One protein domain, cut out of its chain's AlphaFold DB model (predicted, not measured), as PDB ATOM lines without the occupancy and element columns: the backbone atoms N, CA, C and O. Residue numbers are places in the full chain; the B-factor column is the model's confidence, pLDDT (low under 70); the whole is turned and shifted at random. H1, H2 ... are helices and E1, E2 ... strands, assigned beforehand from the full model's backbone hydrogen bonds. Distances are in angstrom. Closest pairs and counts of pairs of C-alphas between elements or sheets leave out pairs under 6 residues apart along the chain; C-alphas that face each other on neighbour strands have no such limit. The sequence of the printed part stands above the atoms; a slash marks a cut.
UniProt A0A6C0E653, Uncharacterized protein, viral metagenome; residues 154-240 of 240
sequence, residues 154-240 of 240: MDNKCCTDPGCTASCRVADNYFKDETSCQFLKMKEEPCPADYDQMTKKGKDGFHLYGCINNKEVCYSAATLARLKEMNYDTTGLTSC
ATOM      1  N   MET A 154     -11.761 -51.597 -23.931       54.75
ATOM      2  CA  MET A 154     -11.229 -50.351 -23.351       54.75
ATOM      3  C   MET A 154     -10.575 -50.614 -21.991       54.75
ATOM      4  O   MET A 154     -10.966 -51.543 -21.286       54.75
ATOM      5  N   ASP A 155      -9.575 -49.812 -21.612       60.28
ATOM      6  CA  ASP A 155      -8.862 -49.918 -20.324       60.28
ATOM      7  C   ASP A 155      -8.375 -51.345 -19.995       60.28
ATOM      8  O   ASP A 155      -8.460 -51.826 -18.861       60.28
ATOM      9  N   ASN A 156      -7.868 -52.056 -21.010       59.12
ATOM     10  CA  ASN A 156      -7.445 -53.461 -20.932       59.12
ATOM     11  C   ASN A 156      -8.547 -54.472 -20.545       59.12
ATOM     12  O   ASN A 156      -8.234 -55.569 -20.071       59.12
ATOM     13  N   LYS A 157      -9.825 -54.140 -20.747       56.78
ATOM     14  CA  LYS A 157     -10.968 -55.013 -20.442       56.78
ATOM     15  C   LYS A 157     -11.975 -55.015 -21.584       56.78
ATOM     16  O   LYS A 157     -12.116 -54.023 -22.296       56.78
ATOM     17  N   CYS A 158     -12.716 -56.110 -21.730       57.84
ATOM     18  CA  CYS A 158     -13.872 -56.083 -22.609       57.84
ATOM     19  C   CYS A 158     -15.101 -55.567 -21.857       57.84
ATOM     20  O   CYS A 158     -15.370 -55.946 -20.719       57.84
ATOM     21  N   CYS A 159     -15.914 -54.766 -22.534       58.19
ATOM     22  CA  CYS A 159     -17.199 -54.276 -22.053       58.19
ATOM     23  C   CYS A 159     -18.212 -55.370 -21.674       58.19
ATOM     24  O   CYS A 159     -19.199 -55.080 -21.002       58.19
ATOM     25  N   THR A 160     -18.008 -56.616 -22.106       48.44
ATOM     26  CA  THR A 160     -18.844 -57.755 -21.703       48.44
ATOM     27  C   THR A 160     -18.423 -58.377 -20.370       48.44
ATOM     28  O   THR A 160     -19.129 -59.254 -19.869       48.44
ATOM     29  N   ASP A 161     -17.296 -57.951 -19.791       49.22
ATOM     30  CA  ASP A 161     -16.783 -58.499 -18.538       49.22
ATOM     31  C   ASP A 161     -17.534 -57.921 -17.318       49.22
ATOM     32  O   ASP A 161     -17.836 -56.721 -17.261       49.22
ATOM     33  N   PRO A 162     -17.823 -58.744 -16.292       42.12
ATOM     34  CA  PRO A 162     -18.421 -58.263 -15.051       42.12
ATOM     35  C   PRO A 162     -17.484 -57.266 -14.350       42.12
ATOM     36  O   PRO A 162     -16.353 -57.599 -14.001       42.12
ATOM     37  N   GLY A 163     -17.969 -56.039 -14.134       42.66
ATOM     38  CA  GLY A 163     -17.204 -54.935 -13.539       42.66
ATOM     39  C   GLY A 163     -16.795 -53.834 -14.523       42.66
ATOM     40  O   GLY A 163     -16.192 -52.851 -14.094       42.66
ATOM     41  N   CYS A 164     -17.138 -53.949 -15.811       48.78
ATOM     42  CA  CYS A 164     -17.144 -52.788 -16.697       48.78
ATOM     43  C   CYS A 164     -18.302 -51.862 -16.275       48.78
ATOM     44  O   CYS A 164     -19.473 -52.204 -16.429       48.78
ATOM     45  N   THR A 165     -17.976 -50.732 -15.645       45.81
ATOM     46  CA  THR A 165     -18.941 -49.749 -15.117       45.81
ATOM     47  C   THR A 165     -19.490 -48.812 -16.188       45.81
ATOM     48  O   THR A 165     -20.506 -48.161 -15.958       45.81
ATOM     49  N   ALA A 166     -18.849 -48.745 -17.355       47.75
ATOM     50  CA  ALA A 166     -19.366 -47.987 -18.479       47.75
ATOM     51  C   ALA A 166     -20.580 -48.714 -19.066       47.75
ATOM     52  O   ALA A 166     -20.549 -49.925 -19.278       47.75
ATOM     53  N   SER A 167     -21.637 -47.950 -19.332       45.31
ATOM     54  CA  SER A 167     -22.920 -48.286 -19.964       45.31
ATOM     55  C   SER A 167     -22.767 -48.832 -21.391       45.31
ATOM     56  O   SER A 167     -23.390 -48.366 -22.341       45.31
ATOM     57  N   CYS A 168     -21.913 -49.825 -21.566       47.47
ATOM     58  CA  CYS A 168     -21.437 -50.341 -22.829       47.47
ATOM     59  C   CYS A 168     -22.446 -51.368 -23.369       47.47
ATOM     60  O   CYS A 168     -22.125 -52.518 -23.662       47.47
ATOM     61  N   ARG A 169     -23.724 -50.967 -23.457       47.31
ATOM     62  CA  ARG A 169     -24.739 -51.715 -24.200       47.31
ATOM     63  C   ARG A 169     -24.419 -51.571 -25.681       47.31
ATOM     64  O   ARG A 169     -24.624 -50.531 -26.294       47.31
ATOM     65  N   VAL A 170     -23.891 -52.658 -26.227       49.81
ATOM     66  CA  VAL A 170     -23.299 -52.784 -27.562       49.81
ATOM     67  C   VAL A 170     -24.263 -52.482 -28.720       49.81
ATOM     68  O   VAL A 170     -23.795 -52.210 -29.820       49.81
ATOM     69  N   ALA A 171     -25.580 -52.500 -28.520       50.41
ATOM     70  CA  ALA A 171     -26.522 -52.470 -29.642       50.41
ATOM     71  C   ALA A 171     -27.163 -51.099 -29.925       50.41
ATOM     72  O   ALA A 171     -27.295 -50.738 -31.090       50.41
ATOM     73  N   ASP A 172     -27.515 -50.310 -28.904       53.78
ATOM     74  CA  ASP A 172     -28.544 -49.270 -29.110       53.78
ATOM     75  C   ASP A 172     -28.000 -47.833 -29.233       53.78
ATOM     76  O   ASP A 172     -28.695 -46.947 -29.737       53.78
ATOM     77  N   ASN A 173     -26.747 -47.598 -28.819       57.41
ATOM     78  CA  ASN A 173     -26.192 -46.247 -28.639       57.41
ATOM     79  C   ASN A 173     -24.953 -45.942 -29.493       57.41
ATOM     80  O   ASN A 173     -24.254 -44.965 -29.226       57.41
ATOM     81  N   TYR A 174     -24.668 -46.743 -30.527       62.47
ATOM     82  CA  TYR A 174     -23.540 -46.476 -31.426       62.47
ATOM     83  C   TYR A 174     -23.630 -45.050 -31.981       62.47
ATOM     84  O   TYR A 174     -24.652 -44.665 -32.545       62.47
ATOM     85  N   PHE A 175     -22.569 -44.266 -31.771       70.88
ATOM     86  CA  PHE A 175     -22.475 -42.852 -32.133       70.88
ATOM     87  C   PHE A 175     -23.503 -41.923 -31.455       70.88
ATOM     88  O   PHE A 175     -23.438 -40.731 -31.677       70.88
ATOM     89  N   LYS A 176     -24.451 -42.370 -30.627       72.00
ATOM     90  CA  LYS A 176     -25.455 -41.462 -30.015       72.00
ATOM     91  C   LYS A 176     -24.992 -40.810 -28.715       72.00
ATOM     92  O   LYS A 176     -25.645 -39.893 -28.226       72.00
ATOM     93  N   ASP A 177     -23.886 -41.290 -28.160       74.12
ATOM     94  CA  ASP A 177     -23.337 -40.836 -26.889       74.12
ATOM     95  C   ASP A 177     -21.812 -40.704 -27.000       74.12
ATOM     96  O   ASP A 177     -21.117 -41.678 -27.306       74.12
ATOM     97  N   GLU A 178     -21.288 -39.501 -26.750       73.38
ATOM     98  CA  GLU A 178     -19.844 -39.215 -26.753       73.38
ATOM     99  C   GLU A 178     -19.098 -39.910 -25.603       73.38
ATOM    100  O   GLU A 178     -17.874 -40.014 -25.621       73.38
ATOM    101  N   THR A 179     -19.828 -40.407 -24.603       71.12
ATOM    102  CA  THR A 179     -19.280 -41.206 -23.502       71.12
ATOM    103  C   THR A 179     -19.329 -42.707 -23.783       71.12
ATOM    104  O   THR A 179     -18.818 -43.504 -22.996       71.12
ATOM    105  N   SER A 180     -19.916 -43.118 -24.915       68.12
ATOM    106  CA  SER A 180     -19.916 -44.523 -25.314       68.12
ATOM    107  C   SER A 180     -18.494 -45.002 -25.597       68.12
ATOM    108  O   SER A 180     -17.694 -44.310 -26.229       68.12
ATOM    109  N   CYS A 181     -18.183 -46.222 -25.166       66.94
ATOM    110  CA  CYS A 181     -16.853 -46.803 -25.340       66.94
ATOM    111  C   CYS A 181     -16.433 -46.866 -26.811       66.94
ATOM    112  O   CYS A 181     -15.270 -46.700 -27.154       66.94
ATOM    113  N   GLN A 182     -17.402 -47.058 -27.698       70.62
ATOM    114  CA  GLN A 182     -17.172 -47.109 -29.131       70.62
ATOM    115  C   GLN A 182     -16.740 -45.748 -29.674       70.62
ATOM    116  O   GLN A 182     -15.809 -45.690 -30.468       70.62
ATOM    117  N   PHE A 183     -17.375 -44.662 -29.219       75.12
ATOM    118  CA  PHE A 183     -16.963 -43.311 -29.582       75.12
ATOM    119  C   PHE A 183     -15.581 -42.980 -29.012       75.12
ATOM    120  O   PHE A 183     -14.722 -42.498 -29.743       75.12
ATOM    121  N   LEU A 184     -15.335 -43.300 -27.736       76.62
ATOM    122  CA  LEU A 184     -14.035 -43.079 -27.094       76.62
ATOM    123  C   LEU A 184     -12.908 -43.819 -27.813       76.62
ATOM    124  O   LEU A 184     -11.874 -43.218 -28.082       76.62
ATOM    125  N   LYS A 185     -13.131 -45.074 -28.213       72.44
ATOM    126  CA  LYS A 185     -12.128 -45.839 -28.952       72.44
ATOM    127  C   LYS A 185     -11.811 -45.242 -30.322       72.44
ATOM    128  O   LYS A 185     -10.659 -45.245 -30.734       72.44
ATOM    129  N   MET A 186     -12.803 -44.693 -31.024       74.69
ATOM    130  CA  MET A 186     -12.534 -43.985 -32.282       74.69
ATOM    131  C   MET A 186     -11.635 -42.766 -32.054       74.69
ATOM    132  O   MET A 186     -10.791 -42.493 -32.895       74.69
ATOM    133  N   LYS A 187     -11.749 -42.083 -30.903       79.94
ATOM    134  CA  LYS A 187     -10.862 -40.957 -30.551       79.94
ATOM    135  C   LYS A 187      -9.412 -41.363 -30.293       79.94
ATOM    136  O   LYS A 187      -8.541 -40.495 -30.316       79.94
ATOM    137  N   GLU A 188      -9.160 -42.636 -29.995       79.69
ATOM    138  CA  GLU A 188      -7.803 -43.161 -29.819       79.69
ATOM    139  C   GLU A 188      -7.095 -43.389 -31.160       79.69
ATOM    140  O   GLU A 188      -5.867 -43.454 -31.186       79.69
ATOM    141  N   GLU A 189      -7.833 -43.495 -32.274       80.12
ATOM    142  CA  GLU A 189      -7.230 -43.611 -33.603       80.12
ATOM    143  C   GLU A 189      -6.643 -42.251 -34.021       80.12
ATOM    144  O   GLU A 189      -7.380 -41.268 -34.145       80.12
ATOM    145  N   PRO A 190      -5.316 -42.154 -34.222       84.25
ATOM    146  CA  PRO A 190      -4.689 -40.888 -34.563       84.25
ATOM    147  C   PRO A 190      -5.096 -40.449 -35.971       84.25
ATOM    148  O   PRO A 190      -5.109 -41.250 -36.908       84.25
ATOM    149  N   CYS A 191      -5.377 -39.156 -36.125       89.56
ATOM    150  CA  CYS A 191      -5.560 -38.560 -37.442       89.56
ATOM    151  C   CYS A 191      -4.246 -38.576 -38.243       89.56
ATOM    152  O   CYS A 191      -3.165 -38.543 -37.642       89.56
ATOM    153  N   PRO A 192      -4.315 -38.614 -39.589       92.00
ATOM    154  CA  PRO A 192      -3.142 -38.428 -40.435       92.00
ATOM    155  C   PRO A 192      -2.403 -37.126 -40.106       92.00
ATOM    156  O   PRO A 192      -2.993 -36.179 -39.582       92.00
ATOM    157  N   ALA A 193      -1.116 -37.068 -40.457       89.44
ATOM    158  CA  ALA A 193      -0.363 -35.822 -40.382       89.44
ATOM    159  C   ALA A 193      -1.111 -34.714 -41.146       89.44
ATOM    160  O   ALA A 193      -1.693 -34.976 -42.198       89.44
ATOM    161  N   ASP A 194      -1.125 -33.507 -40.584       91.81
ATOM    162  CA  ASP A 194      -1.834 -32.324 -41.094       91.81
ATOM    163  C   ASP A 194      -3.368 -32.330 -40.944       91.81
ATOM    164  O   ASP A 194      -4.016 -31.385 -41.391       91.81
ATOM    165  N   TYR A 195      -3.965 -33.335 -40.292       93.31
ATOM    166  CA  TYR A 195      -5.393 -33.335 -39.960       93.31
ATOM    167  C   TYR A 195      -5.633 -33.124 -38.460       93.31
ATOM    168  O   TYR A 195      -5.026 -33.782 -37.614       93.31
ATOM    169  N   ASP A 196      -6.599 -32.267 -38.135       92.75
ATOM    170  CA  ASP A 196      -7.107 -32.077 -36.780       92.75
ATOM    171  C   ASP A 196      -8.251 -33.051 -36.475       92.75
ATOM    172  O   ASP A 196      -9.022 -33.445 -37.353       92.75
ATOM    173  N   GLN A 197      -8.401 -33.420 -35.203       91.19
ATOM    174  CA  GLN A 197      -9.527 -34.236 -34.750       91.19
ATOM    175  C   GLN A 197     -10.830 -33.430 -34.787       91.19
ATOM    176  O   GLN A 197     -10.874 -32.275 -34.358       91.19
ATOM    177  N   MET A 198     -11.928 -34.051 -35.218       90.94
ATOM    178  CA  MET A 198     -13.251 -33.431 -35.199       90.94
ATOM    179  C   MET A 198     -14.363 -34.400 -34.796       90.94
ATOM    180  O   MET A 198     -14.312 -35.601 -35.055       90.94
ATOM    181  N   THR A 199     -15.434 -33.837 -34.236       88.81
ATOM    182  CA  THR A 199     -16.698 -34.540 -34.000       88.81
ATOM    183  C   THR A 199     -17.807 -33.832 -34.768       88.81
ATOM    184  O   THR A 199     -18.006 -32.628 -34.608       88.81
ATOM    185  N   LYS A 200     -18.562 -34.565 -35.589       86.06
ATOM    186  CA  LYS A 200     -19.727 -34.035 -36.308       86.06
ATOM    187  C   LYS A 200     -21.012 -34.605 -35.735       86.06
ATOM    188  O   LYS A 200     -21.200 -35.821 -35.729       86.06
ATOM    189  N   LYS A 201     -21.927 -33.721 -35.333       86.75
ATOM    190  CA  LYS A 201     -23.274 -34.116 -34.928       86.75
ATOM    191  C   LYS A 201     -24.191 -34.243 -36.151       86.75
ATOM    192  O   LYS A 201     -24.406 -33.273 -36.877       86.75
ATOM    193  N   GLY A 202     -24.692 -35.446 -36.407       77.75
ATOM    194  CA  GLY A 202     -25.683 -35.756 -37.433       77.75
ATOM    195  C   GLY A 202     -27.103 -35.359 -37.017       77.75
ATOM    196  O   GLY A 202     -27.384 -35.123 -35.842       77.75
ATOM    197  N   LYS A 203     -28.017 -35.311 -37.994       73.44
ATOM    198  CA  LYS A 203     -29.425 -34.922 -37.779       73.44
ATOM    199  C   LYS A 203     -30.178 -35.865 -36.834       73.44
ATOM    200  O   LYS A 203     -31.022 -35.399 -36.079       73.44
ATOM    201  N   ASP A 204     -29.806 -37.141 -36.805       75.81
ATOM    202  CA  ASP A 204     -30.444 -38.160 -35.958       75.81
ATOM    203  C   ASP A 204     -29.809 -38.267 -34.557       75.81
ATOM    204  O   ASP A 204     -30.017 -39.243 -33.837       75.81
ATOM    205  N   GLY A 205     -28.993 -37.277 -34.173       77.56
ATOM    206  CA  GLY A 205     -28.303 -37.252 -32.882       77.56
ATOM    207  C   GLY A 205     -27.034 -38.103 -32.824       77.56
ATOM    208  O   GLY A 205     -26.501 -38.303 -31.739       77.56
ATOM    209  N   PHE A 206     -26.532 -38.591 -33.961       82.81
ATOM    210  CA  PHE A 206     -25.235 -39.264 -34.020       82.81
ATOM    211  C   PHE A 206     -24.075 -38.277 -33.888       82.81
ATOM    212  O   PHE A 206     -24.151 -37.155 -34.363       82.81
ATOM    213  N   HIS A 207     -22.984 -38.728 -33.302       84.56
ATOM    214  CA  HIS A 207     -21.715 -38.068 -33.088       84.56
ATOM    215  C   HIS A 207     -20.683 -38.915 -33.829       84.56
ATOM    216  O   HIS A 207     -20.323 -40.009 -33.398       84.56
ATOM    217  N   LEU A 208     -20.264 -38.435 -34.996       86.12
ATOM    218  CA  LEU A 208     -19.247 -39.088 -35.812       86.12
ATOM    219  C   LEU A 208     -17.896 -38.473 -35.495       86.12
ATOM    220  O   LEU A 208     -17.732 -37.260 -35.630       86.12
ATOM    221  N   TYR A 209     -16.947 -39.309 -35.102       87.56
ATOM    222  CA  TYR A 209     -15.556 -38.913 -34.964       87.56
ATOM    223  C   TYR A 209     -14.842 -39.034 -36.313       87.56
ATOM    224  O   TYR A 209     -15.041 -40.013 -37.034       87.56
ATOM    225  N   GLY A 210     -14.044 -38.033 -36.667       91.88
ATOM    226  CA  GLY A 210     -13.267 -38.007 -37.900       91.88
ATOM    227  C   GLY A 210     -12.124 -37.005 -37.824       91.88
ATOM    228  O   GLY A 210     -11.854 -36.424 -36.774       91.88
ATOM    229  N   CYS A 211     -11.477 -36.788 -38.957       93.75
ATOM    230  CA  CYS A 211     -10.316 -35.924 -39.100       93.75
ATOM    231  C   CYS A 211     -10.598 -34.849 -40.157       93.75
ATOM    232  O   CYS A 211     -11.277 -35.128 -41.146       93.75
ATOM    233  N   ILE A 212     -10.092 -33.627 -39.965       95.06
ATOM    234  CA  ILE A 212     -10.304 -32.495 -40.880       95.06
ATOM    235  C   ILE A 212      -9.003 -31.764 -41.221       95.06
ATOM    236  O   ILE A 212      -8.207 -31.477 -40.337       95.06
ATOM    237  N   ASN A 213      -8.819 -31.408 -42.493       95.31
ATOM    238  CA  ASN A 213      -7.729 -30.549 -42.964       95.31
ATOM    239  C   ASN A 213      -8.243 -29.620 -44.068       95.31
ATOM    240  O   ASN A 213      -8.773 -30.094 -45.067       95.31
ATOM    241  N   ASN A 214      -8.111 -28.298 -43.907       84.12
ATOM    242  CA  ASN A 214      -8.371 -27.312 -44.970       84.12
ATOM    243  C   ASN A 214      -9.693 -27.508 -45.757       84.12
ATOM    244  O   ASN A 214      -9.777 -27.135 -46.927       84.12
ATOM    245  N   LYS A 215     -10.743 -28.006 -45.073       88.31
ATOM    246  CA  LYS A 215     -12.111 -28.357 -45.542       88.31
ATOM    247  C   LYS A 215     -12.330 -29.799 -46.007       88.31
ATOM    248  O   LYS A 215     -13.484 -30.181 -46.198       88.31
ATOM    249  N   GLU A 216     -11.289 -30.603 -46.145       92.69
ATOM    250  CA  GLU A 216     -11.428 -32.036 -46.378       92.69
ATOM    251  C   GLU A 216     -11.708 -32.746 -45.060       92.69
ATOM    252  O   GLU A 216     -11.014 -32.523 -44.070       92.69
ATOM    253  N   VAL A 217     -12.737 -33.590 -45.043       93.38
ATOM    254  CA  VAL A 217     -13.103 -34.406 -43.883       93.38
ATOM    255  C   VAL A 217     -12.900 -35.860 -44.257       93.38
ATOM    256  O   VAL A 217     -13.425 -36.307 -45.274       93.38
ATOM    257  N   CYS A 218     -12.190 -36.609 -43.427       92.69
ATOM    258  CA  CYS A 218     -12.049 -38.046 -43.578       92.69
ATOM    259  C   CYS A 218     -12.444 -38.770 -42.284       92.69
ATOM    260  O   CYS A 218     -12.490 -38.183 -41.202       92.69
ATOM    261  N   TYR A 219     -12.780 -40.048 -42.400       90.69
ATOM    262  CA  TYR A 219     -13.219 -40.898 -41.296       90.69
ATOM    263  C   TYR A 219     -12.385 -42.167 -41.276       90.69
ATOM    264  O   TYR A 219     -11.979 -42.647 -42.329       90.69
ATOM    265  N   SER A 220     -12.164 -42.762 -40.108       84.94
ATOM    266  CA  SER A 220     -11.412 -44.012 -40.071       84.94
ATOM    267  C   SER A 220     -12.141 -45.145 -40.799       84.94
ATOM    268  O   SER A 220     -13.378 -45.215 -40.816       84.94
ATOM    269  N   ALA A 221     -11.375 -46.077 -41.372       82.25
ATOM    270  CA  ALA A 221     -11.923 -47.248 -42.055       82.25
ATOM    271  C   ALA A 221     -12.886 -48.053 -41.157       82.25
ATOM    272  O   ALA A 221     -13.912 -48.544 -41.633       82.25
ATOM    273  N   ALA A 222     -12.600 -48.135 -39.852       75.50
ATOM    274  CA  ALA A 222     -13.463 -48.784 -38.866       75.50
ATOM    275  C   ALA A 222     -14.818 -48.068 -38.717       75.50
ATOM    276  O   ALA A 222     -15.868 -48.718 -38.705       75.50
ATOM    277  N   THR A 223     -14.810 -46.733 -38.676       81.12
ATOM    278  CA  THR A 223     -16.027 -45.909 -38.627       81.12
ATOM    279  C   THR A 223     -16.893 -46.136 -39.867       81.12
ATOM    280  O   THR A 223     -18.095 -46.386 -39.752       81.12
ATOM    281  N   LEU A 224     -16.285 -46.122 -41.057       86.25
ATOM    282  CA  LEU A 224     -16.993 -46.328 -42.323       86.25
ATOM    283  C   LEU A 224     -17.558 -47.746 -42.464       86.25
ATOM    284  O   LEU A 224     -18.701 -47.907 -42.892       86.25
ATOM    285  N   ALA A 225     -16.787 -48.772 -42.097       81.44
ATOM    286  CA  ALA A 225     -17.257 -50.157 -42.105       81.44
ATOM    287  C   ALA A 225     -18.489 -50.324 -41.206       81.44
ATOM    288  O   ALA A 225     -19.482 -50.924 -41.613       81.44
ATOM    289  N   ARG A 226     -18.470 -49.708 -40.019       76.94
ATOM    290  CA  ARG A 226     -19.577 -49.811 -39.069       76.94
ATOM    291  C   ARG A 226     -20.827 -49.066 -39.525       76.94
ATOM    292  O   ARG A 226     -21.930 -49.580 -39.359       76.94
ATOM    293  N   LEU A 227     -20.675 -47.887 -40.131       81.88
ATOM    294  CA  LEU A 227     -21.802 -47.173 -40.738       81.88
ATOM    295  C   LEU A 227     -22.490 -48.028 -41.811       81.88
ATOM    296  O   LEU A 227     -23.718 -48.119 -41.813       81.88
ATOM    297  N   LYS A 228     -21.715 -48.737 -42.642       83.62
ATOM    298  CA  LYS A 228     -22.255 -49.672 -43.643       83.62
ATOM    299  C   LYS A 228     -23.006 -50.844 -43.011       83.62
ATOM    300  O   LYS A 228     -24.097 -51.168 -43.462       83.62
ATOM    301  N   GLU A 229     -22.469 -51.452 -41.952       79.25
ATOM    302  CA  GLU A 229     -23.146 -52.543 -41.226       79.25
ATOM    303  C   GLU A 229     -24.491 -52.113 -40.621       79.25
ATOM    304  O   GLU A 229     -25.425 -52.907 -40.535       79.25
ATOM    305  N   MET A 230     -24.602 -50.844 -40.222       76.00
ATOM    306  CA  MET A 230     -25.841 -50.251 -39.718       76.00
ATOM    307  C   MET A 230     -26.783 -49.764 -40.836       76.00
ATOM    308  O   MET A 230     -27.799 -49.140 -40.539       76.00
ATOM    309  N   ASN A 231     -26.473 -50.051 -42.106       82.88
ATOM    310  CA  ASN A 231     -27.205 -49.602 -43.294       82.88
ATOM    311  C   ASN A 231     -27.277 -48.070 -43.459       82.88
ATOM    312  O   ASN A 231     -28.238 -47.559 -44.035       82.88
ATOM    313  N   TYR A 232     -26.274 -47.328 -42.979       83.69
ATOM    314  CA  TYR A 232     -26.140 -45.906 -43.306       83.69
ATOM    315  C   TYR A 232     -25.500 -45.727 -44.676       83.69
ATOM    316  O   TYR A 232     -24.545 -46.422 -45.031       83.69
ATOM    317  N   ASP A 233     -26.000 -44.745 -45.424       85.94
ATOM    318  CA  ASP A 233     -25.365 -44.324 -46.663       85.94
ATOM    319  C   ASP A 233     -24.034 -43.631 -46.350       85.94
ATOM    320  O   ASP A 233     -23.988 -42.555 -45.753       85.94
ATOM    321  N   THR A 234     -22.935 -44.276 -46.734       89.31
ATOM    322  CA  THR A 234     -21.584 -43.721 -46.608       89.31
ATOM    323  C   THR A 234     -21.109 -43.053 -47.897       89.31
ATOM    324  O   THR A 234     -19.922 -42.755 -48.027       89.31
ATOM    325  N   THR A 235     -21.986 -42.861 -48.886       91.25
ATOM    326  CA  THR A 235     -21.638 -42.211 -50.151       91.25
ATOM    327  C   THR A 235     -21.202 -40.771 -49.884       91.25
ATOM    328  O   THR A 235     -21.924 -39.983 -49.280       91.25
ATOM    329  N   GLY A 236     -19.984 -40.429 -50.311       88.12
ATOM    330  CA  GLY A 236     -19.381 -39.115 -50.061       88.12
ATOM    331  C   GLY A 236     -18.620 -38.992 -48.737       88.12
ATOM    332  O   GLY A 236     -18.059 -37.932 -48.476       88.12
ATOM    333  N   LEU A 237     -18.551 -40.051 -47.919       90.31
ATOM    334  CA  LEU A 237     -17.610 -40.122 -46.801       90.31
ATOM    335  C   LEU A 237     -16.296 -40.746 -47.283       90.31
ATOM    336  O   LEU A 237     -16.281 -41.858 -47.813       90.31
ATOM    337  N   THR A 238     -15.192 -40.033 -47.095       91.88
ATOM    338  CA  THR A 238     -13.848 -40.472 -47.483       91.88
ATOM    339  C   THR A 238     -13.122 -41.104 -46.303       91.88
ATOM    340  O   THR A 238     -13.231 -40.625 -45.172       91.88
ATOM    341  N   SER A 239     -12.400 -42.198 -46.555       91.19
ATOM    342  CA  SER A 239     -11.541 -42.808 -45.538       91.19
ATOM    343  C   SER A 239     -10.316 -41.929 -45.318       91.19
ATOM    344  O   SER A 239      -9.751 -41.437 -46.297       91.19
ATOM    345  N   CYS A 240      -9.923 -41.755 -44.058       86.12
ATOM    346  CA  CYS A 240      -8.512 -41.601 -43.733       86.12
ATOM    347  C   CYS A 240      -7.853 -42.989 -43.914       86.12
ATOM    348  O   CYS A 240      -6.662 -43.027 -44.251       86.12
TER     349      CYS A 240
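AT A GLANCE: This is residues 154 to 240 of the 240 residues of an uncharacterized protein of viral metagenome (UniProt A0A6C0E653). With little regular structure, this is a small three-strand sheet with helix H1 along it, helix H2 grazing it, and a long unnamed stretch, residues 154 to 180, before them. Of 87 printed residues, 34 lie in named elements, mixed helices and strands, in the order H1 E1 E2 E3 H2. The sheet, E1 E2 E3, is a meander, each strand the antiparallel neighbour of the one before. The whole is compact, with a radius of gyration of the C-alphas of 13.6 A, and spans 44 by 28 by 19 A.

HOW THE PARTS SIT: E2, residues 207 to 213, forms hairpins with E1, residues 196 to 201, and E3, residues 216 to 219; N 198 and O 210, and N 211 and O 218, are each 2.8 A apart, within hydrogen-bond range. H1, residues 181 to 188, is on the sheet; its closest C-alpha pair with E2 is Met 186 and Tyr 209, 6.5 A. H2, residues 221 to 229, only grazes the sheet. In both helices every O i to N i+4 pair is within range.

IN THESE COORDINATES: E2 spans 18.7 A from C-alpha 207 at (-21.715, -38.068, -33.088); H2 ends at C-alpha 229, (-23.146, -52.543, -41.226).

THE WHOLE: The printed part has no cut and no long link between named elements. Residues 154 to 174 and 180 to 181 have pLDDT under 70.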